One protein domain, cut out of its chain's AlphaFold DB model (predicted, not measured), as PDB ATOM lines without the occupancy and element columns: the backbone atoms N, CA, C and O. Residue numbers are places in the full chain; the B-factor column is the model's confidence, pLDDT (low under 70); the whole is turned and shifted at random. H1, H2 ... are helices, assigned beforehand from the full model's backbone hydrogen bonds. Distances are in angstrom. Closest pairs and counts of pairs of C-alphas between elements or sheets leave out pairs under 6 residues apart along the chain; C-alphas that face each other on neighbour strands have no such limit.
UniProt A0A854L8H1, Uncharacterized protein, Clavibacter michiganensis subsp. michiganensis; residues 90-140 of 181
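What this domain is: This is residues 90 to 140 of the 181 residues of an uncharacterized protein of Clavibacter michiganensis subsp. michiganensis (UniProt A0A854L8H1). One long helix, H2, makes the length of the domain, and a shorter helix, H1, packs near its own start on the first half of H2 at a steep angle and leads away from it. The link of residues 109 to 114 returns from the end of H1 to the start of H2, making a loose triangle, while residues 129 to 140 of H2 stick out as an arm. The printed part has 51 residues with two named helices, H1 then H2, and no named strand; the class is all helix. The whole is loose, with a radius of gyration of the C-alphas of 12.8 A, and elongated, spanning 40 by 24 by 16 A.

How they stand to each other: H2, residues 115 to 140, touches H1, residues 97 to 108, with its residues 117 to 124 alone. Their closest C-alphas are those of Thr 121 and Ala 100, 4.9 A apart. Their lines stand at a steep tilt of 62 degrees, opposite ways. Their centres are 14.8 A apart. In H1 every O i to N i+4 pair is within hydrogen-bond range; in H2 20 of 22 are.

Where its parts are: H2 measures 37.5 A from C-alpha 115 at (157.871, 144.477, 169.971) to C-alpha 140 at (164.147, 123.055, 200.123). H1 measures 16.7 A and begins with C-alpha 97 at (160.713, 145.495, 187.172).

The domain as a whole: The two C-alphas farthest apart, those of Gly 110 and Ala 140, are 39.9 A apart. Residues 105 to 110, of which 105 to 108 belong to H1, stand free, as do residues 129 to 140 of H2. The body without them spans 22 by 19 by 14 A. The link from H1 to H2 is short, with 6 residues. The printed part has no cut. Its mean pLDDT is 85.4, and residues 90 to 95 and residue 140 are under 70.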
ATOM      1  N   GLU A  90     168.401 153.618 179.456       62.09
ATOM      2  CA  GLU A  90     169.091 152.642 180.305       62.09
ATOM      3  C   GLU A  90     168.166 151.503 180.761       62.09
ATOM      4  O   GLU A  90     168.610 150.362 180.889       62.09
ATOM      5  N   SER A  91     166.856 151.758 180.866       61.44
ATOM      6  CA  SER A  91     165.837 150.737 181.167       61.44
ATOM      7  C   SER A  91     165.779 149.620 180.113       61.44
ATOM      8  O   SER A  91     165.224 148.555 180.364       61.44
ATOM      9  N   TRP A  92     166.378 149.842 178.938       61.75
ATOM     10  CA  TRP A  92     166.500 148.862 177.857       61.75
ATOM     11  C   TRP A  92     167.689 147.919 178.040       61.75
ATOM     12  O   TRP A  92     167.651 146.783 177.576       61.75
ATOM     13  N   ARG A  93     168.752 148.383 178.708       63.41
ATOM     14  CA  ARG A  93     169.932 147.566 179.028       63.41
ATOM     15  C   ARG A  93     169.738 146.767 180.304       63.41
ATOM     16  O   ARG A  93     170.207 145.636 180.392       63.41
ATOM     17  N   SER A  94     169.003 147.327 181.258       66.00
ATOM     18  CA  SER A  94     168.542 146.612 182.439       66.00
ATOM     19  C   SER A  94     167.025 146.758 182.564       66.00
ATOM     20  O   SER A  94     166.568 147.757 183.116       66.00
ATOM     21  N   PRO A  95     166.244 145.785 182.045       67.75
ATOM     22  CA  PRO A  95     164.793 145.750 182.194       67.75
ATOM     23  C   PRO A  95     164.393 145.978 183.648       67.75
ATOM     24  O   PRO A  95     164.660 145.145 184.516       67.75
ATOM     25  N   ASP A  96     163.799 147.129 183.922       76.88
ATOM     26  CA  ASP A  96     163.384 147.483 185.269       76.88
ATOM     27  C   ASP A  96     162.041 146.808 185.578       76.88
ATOM     28  O   ASP A  96     161.095 146.876 184.786       76.88
ATOM     29  N   ALA A  97     161.943 146.154 186.737       81.94
ATOM     30  CA  ALA A  97     160.713 145.495 187.172       81.94
ATOM     31  C   ALA A  97     159.547 146.497 187.246       81.94
ATOM     32  O   ALA A  97     158.406 146.145 186.937       81.94
ATOM     33  N   THR A  98     159.843 147.758 187.579       83.12
ATOM     34  CA  THR A  98     158.889 148.877 187.556       83.12
ATOM     35  C   THR A  98     158.298 149.096 186.168       83.12
ATOM     36  O   THR A  98     157.078 149.130 186.015       83.12
ATOM     37  N   ALA A  99     159.154 149.185 185.146       87.06
ATOM     38  CA  ALA A  99     158.727 149.383 183.765       87.06
ATOM     39  C   ALA A  99     157.831 148.230 183.292       87.06
ATOM     40  O   ALA A  99     156.789 148.460 182.683       87.06
ATOM     41  N   ALA A 100     158.177 146.989 183.636       90.00
ATOM     42  CA  ALA A 100     157.362 145.833 183.283       90.00
ATOM     43  C   ALA A 100     155.991 145.827 183.991       90.00
ATOM     44  O   ALA A 100     154.987 145.455 183.384       90.00
ATOM     45  N   VAL A 101     155.917 146.234 185.268       90.31
ATOM     46  CA  VAL A 101     154.637 146.372 185.998       90.31
ATOM     47  C   VAL A 101     153.762 147.436 185.345       90.31
ATOM     48  O   VAL A 101     152.593 147.173 185.069       90.31
ATOM     49  N   TYR A 102     154.340 148.592 185.025       91.38
ATOM     50  CA  TYR A 102     153.652 149.671 184.326       91.38
ATOM     51  C   TYR A 102     153.106 149.226 182.961       91.38
ATOM     52  O   TYR A 102     151.918 149.389 182.692       91.38
ATOM     53  N   LEU A 103     153.931 148.587 182.124       92.31
ATOM     54  CA  LEU A 103     153.513 148.115 180.802       92.31
ATOM     55  C   LEU A 103     152.390 147.070 180.882       92.31
ATOM     56  O   LEU A 103     151.413 147.172 180.142       92.31
ATOM     57  N   ARG A 104     152.463 146.115 181.821       94.06
ATOM     58  CA  ARG A 104     151.369 145.152 182.052       94.06
ATOM     59  C   ARG A 104     150.078 145.831 182.493       94.06
ATOM     60  O   ARG A 104     149.002 145.442 182.043       94.06
ATOM     61  N   GLN A 105     150.173 146.862 183.330       95.38
ATOM     62  CA  GLN A 105     149.004 147.631 183.738       95.38
ATOM     63  C   GLN A 105     148.360 148.357 182.547       95.38
ATOM     64  O   GLN A 105     147.136 148.381 182.425       95.38
ATOM     65  N   LEU A 106     149.160 148.903 181.627       94.94
ATOM     66  CA  LEU A 106     148.629 149.515 180.407       94.94
ATOM     67  C   LEU A 106     147.954 148.489 179.491       94.94
ATOM     68  O   LEU A 106     146.904 148.792 178.921       94.94
ATOM     69  N   VAL A 107     148.498 147.271 179.388       95.94
ATOM     70  CA  VAL A 107     147.849 146.159 178.669       95.94
ATOM     71  C   VAL A 107     146.494 145.822 179.284       95.94
ATOM     72  O   VAL A 107     145.513 145.699 178.553       95.94
ATOM     73  N   ALA A 108     146.396 145.770 180.615       96.38
ATOM     74  CA  ALA A 108     145.122 145.560 181.308       96.38
ATOM     75  C   ALA A 108     144.085 146.660 180.994       96.38
ATOM     76  O   ALA A 108     142.879 146.414 181.017       96.38
ATOM     77  N   TRP A 109     144.541 147.865 180.639       95.88
ATOM     78  CA  TRP A 109     143.696 148.977 180.190       95.88
ATOM     79  C   TRP A 109     143.469 149.030 178.669       95.88
ATOM     80  O   TRP A 109     142.808 149.952 178.176       95.88
ATOM     81  N   GLY A 110     143.969 148.037 177.931       94.94
ATOM     82  CA  GLY A 110     143.752 147.854 176.496       94.94
ATOM     83  C   GLY A 110     144.834 148.449 175.593       94.94
ATOM     84  O   GLY A 110     144.568 148.676 174.413       94.94
ATOM     85  N   TYR A 111     146.027 148.744 176.118       95.81
ATOM     86  CA  TYR A 111     147.182 149.086 175.286       95.81
ATOM     87  C   TYR A 111     147.785 147.828 174.650       95.81
ATOM     88  O   TYR A 111     147.916 146.798 175.305       95.81
ATOM     89  N   ASN A 112     148.197 147.920 173.385       95.50
ATOM     90  CA  ASN A 112     148.946 146.856 172.720       95.50
ATOM     91  C   ASN A 112     150.432 147.212 172.730       95.50
ATOM     92  O   ASN A 112     150.814 148.240 172.167       95.50
ATOM     93  N   LEU A 113     151.251 146.361 173.351       92.75
ATOM     94  CA  LEU A 113     152.698 146.553 173.414       92.75
ATOM     95  C   LEU A 113     153.323 146.400 172.027       92.75
ATOM     96  O   LEU A 113     153.049 145.433 171.313       92.75
ATOM     97  N   SER A 114     154.211 147.321 171.678       91.81
ATOM     98  CA  SER A 114     155.143 147.152 170.561       91.81
ATOM     99  C   SER A 114     156.165 146.049 170.854       91.81
ATOM    100  O   SER A 114     156.417 145.735 172.015       91.81
ATOM    101  N   GLU A 115     156.810 145.498 169.820       89.38
ATOM    102  CA  GLU A 115     157.871 144.477 169.971       89.38
ATOM    103  C   GLU A 115     158.950 144.901 170.976       89.38
ATOM    104  O   GLU A 115     159.440 144.120 171.785       89.38
ATOM    105  N   VAL A 116     159.281 146.185 170.946       86.75
ATOM    106  CA  VAL A 116     160.320 146.818 171.751       86.75
ATOM    107  C   VAL A 116     159.858 146.820 173.225       86.75
ATOM    108  O   VAL A 116     160.582 146.375 174.110       86.75
ATOM    109  N   GLU A 117     158.603 147.163 173.512       89.75
ATOM    110  CA  GLU A 117     158.038 147.086 174.872       89.75
ATOM    111  C   GLU A 117     157.833 145.641 175.374       89.75
ATOM    112  O   GLU A 117     157.998 145.390 176.569       89.75
ATOM    113  N   GLN A 118     157.531 144.688 174.484       91.06
ATOM    114  CA  GLN A 118     157.379 143.265 174.831       91.06
ATOM    115  C   GLN A 118     158.682 142.656 175.369       91.06
ATOM    116  O   GLN A 118     158.663 141.886 176.326       91.06
ATOM    117  N   ILE A 119     159.839 143.076 174.845       90.50
ATOM    118  CA  ILE A 119     161.146 142.624 175.347       90.50
ATOM    119  C   ILE A 119     161.293 142.896 176.853       90.50
ATOM    120  O   ILE A 119     161.835 142.065 177.584       90.50
ATOM    121  N   ILE A 120     160.805 144.043 177.337       89.00
ATOM    122  CA  ILE A 120     160.900 144.414 178.757       89.00
ATOM    123  C   ILE A 120     160.059 143.460 179.610       89.00
ATOM    124  O   ILE A 120     160.535 142.978 180.641       89.00
ATOM    125  N   THR A 121     158.827 143.169 179.185       91.00
ATOM    126  CA  THR A 121     157.931 142.273 179.925       91.00
ATOM    127  C   THR A 121     158.443 140.837 179.938       91.00
ATOM    128  O   THR A 121     158.454 140.223 181.004       91.00
ATOM    129  N   ASP A 122     158.960 140.347 178.811       91.44
ATOM    130  CA  ASP A 122     159.468 138.979 178.674       91.44
ATOM    131  C   ASP A 122     160.740 138.754 179.505       91.44
ATOM    132  O   ASP A 122     160.944 137.694 180.103       91.44
ATOM    133  N   LEU A 123     161.631 139.750 179.554       90.31
ATOM    134  CA  LEU A 123     162.848 139.671 180.363       90.31
ATOM    135  C   LEU A 123     162.544 139.739 181.864       90.31
ATOM    136  O   LEU A 123     163.175 139.018 182.639       90.31
ATOM    137  N   ASP A 124     161.585 140.569 182.286       90.94
ATOM    138  CA  ASP A 124     161.119 140.609 183.678       90.94
ATOM    139  C   ASP A 124     160.467 139.280 184.092       90.94
ATOM    140  O   ASP A 124     160.743 138.781 185.183       90.94
ATOM    141  N   GLU A 125     159.670 138.663 183.217       91.06
ATOM    142  CA  GLU A 125     159.071 137.345 183.457       91.06
ATOM    143  C   GLU A 125     160.136 136.257 183.640       91.06
ATOM    144  O   GLU A 125     160.123 135.537 184.639       91.06
ATOM    145  N   LYS A 126     161.133 136.197 182.746       90.81
ATOM    146  CA  LYS A 126     162.266 135.265 182.882       90.81
ATOM    147  C   LYS A 126     163.018 135.461 184.198       90.81
ATOM    148  O   LYS A 126     163.365 134.485 184.858       90.81
ATOM    149  N   ARG A 127     163.262 136.712 184.604       89.62
ATOM    150  CA  ARG A 127     163.935 137.032 185.876       89.62
ATOM    151  C   ARG A 127     163.096 136.649 187.091       89.62
ATOM    152  O   ARG A 127     163.658 136.200 188.084       89.62
ATOM    153  N   ARG A 128     161.771 136.815 187.030       88.56
ATOM    154  CA  ARG A 128     160.859 136.339 188.080       88.56
ATOM    155  C   ARG A 128     160.926 134.833 188.232       88.56
ATOM    156  O   ARG A 128     161.232 134.383 189.324       88.56
ATOM    157  N   ALA A 129     160.789 134.093 187.134       89.75
ATOM    158  CA  ALA A 129     160.892 132.638 187.153       89.75
ATOM    159  C   ALA A 129     162.233 132.153 187.739       89.75
ATOM    160  O   ALA A 129     162.263 131.194 188.503       89.75
ATOM    161  N   GLN A 130     163.340 132.841 187.431       89.25
ATOM    162  CA  GLN A 130     164.651 132.540 188.019       89.25
ATOM    163  C   GLN A 130     164.698 132.790 189.532       89.25
ATOM    164  O   GLN A 130     165.242 131.964 190.260       89.25
ATOM    165  N   ARG A 131     164.136 133.907 190.018       89.50
ATOM    166  CA  ARG A 131     164.059 134.191 191.462       89.50
ATOM    167  C   ARG A 131     163.165 133.199 192.192       89.50
ATOM    168  O   ARG A 131     163.538 132.752 193.267       89.50
ATOM    169  N   ASP A 132     162.028 132.845 191.605       89.12
ATOM    170  CA  ASP A 132     161.095 131.890 192.199       89.12
ATOM    171  C   ASP A 132     161.742 130.501 192.291       89.12
ATOM    172  O   ASP A 132     161.677 129.864 193.337       89.12
ATOM    173  N   ALA A 133     162.463 130.067 191.250       88.69
ATOM    174  CA  ALA A 133     163.233 128.823 191.278       88.69
ATOM    175  C   ALA A 133     164.355 128.838 192.333       88.69
ATOM    176  O   ALA A 133     164.565 127.833 193.007       88.69
ATOM    177  N   ALA A 134     165.052 129.968 192.499       85.94
ATOM    178  CA  ALA A 134     166.078 130.120 193.530       85.94
ATOM    179  C   ALA A 134     165.483 130.085 194.949       85.94
ATOM    180  O   ALA A 134     166.030 129.414 195.812       85.94
ATOM    181  N   ASN A 135     164.343 130.743 195.172       84.75
ATOM    182  CA  ASN A 135     163.655 130.743 196.464       84.75
ATOM    183  C   ASN A 135     163.110 129.351 196.831       84.75
ATOM    184  O   ASN A 135     163.161 128.945 197.982       84.75
ATOM    185  N   VAL A 136     162.616 128.591 195.845       80.38
ATOM    186  CA  VAL A 136     162.197 127.194 196.054       80.38
ATOM    187  C   VAL A 136     163.388 126.293 196.389       80.38
ATOM    188  O   VAL A 136     163.244 125.393 197.209       80.38
ATOM    189  N   ALA A 137     164.552 126.521 195.774       75.25
ATOM    190  CA  ALA A 137     165.768 125.782 196.105       75.25
ATOM    191  C   ALA A 137     166.256 126.091 197.533       75.25
ATOM    192  O   ALA A 137     166.575 125.162 198.263       75.25
ATOM    193  N   ASP A 138     166.233 127.362 197.940       72.44
ATOM    194  CA  ASP A 138     166.606 127.814 199.291       72.44
ATOM    195  C   ASP A 138     165.650 127.252 200.363       72.44
ATOM    196  O   ASP A 138     166.077 126.656 201.350       72.44
ATOM    197  N   ALA A 139     164.337 127.304 200.112       70.50
ATOM    198  CA  ALA A 139     163.326 126.725 201.002       70.50
ATOM    199  C   ALA A 139     163.419 125.188 201.120       70.50
ATOM    200  O   ALA A 139     163.049 124.625 202.146       70.50
ATOM    201  N   ALA A 140     163.909 124.499 200.082       61.41
ATOM    202  CA  ALA A 140     164.147 123.055 200.123       61.41
ATOM    203  C   ALA A 140     165.426 122.678 200.895       61.41
ATOM    204  O   ALA A 140     165.541 121.538 201.343       61.41
TER     205      ALA A 140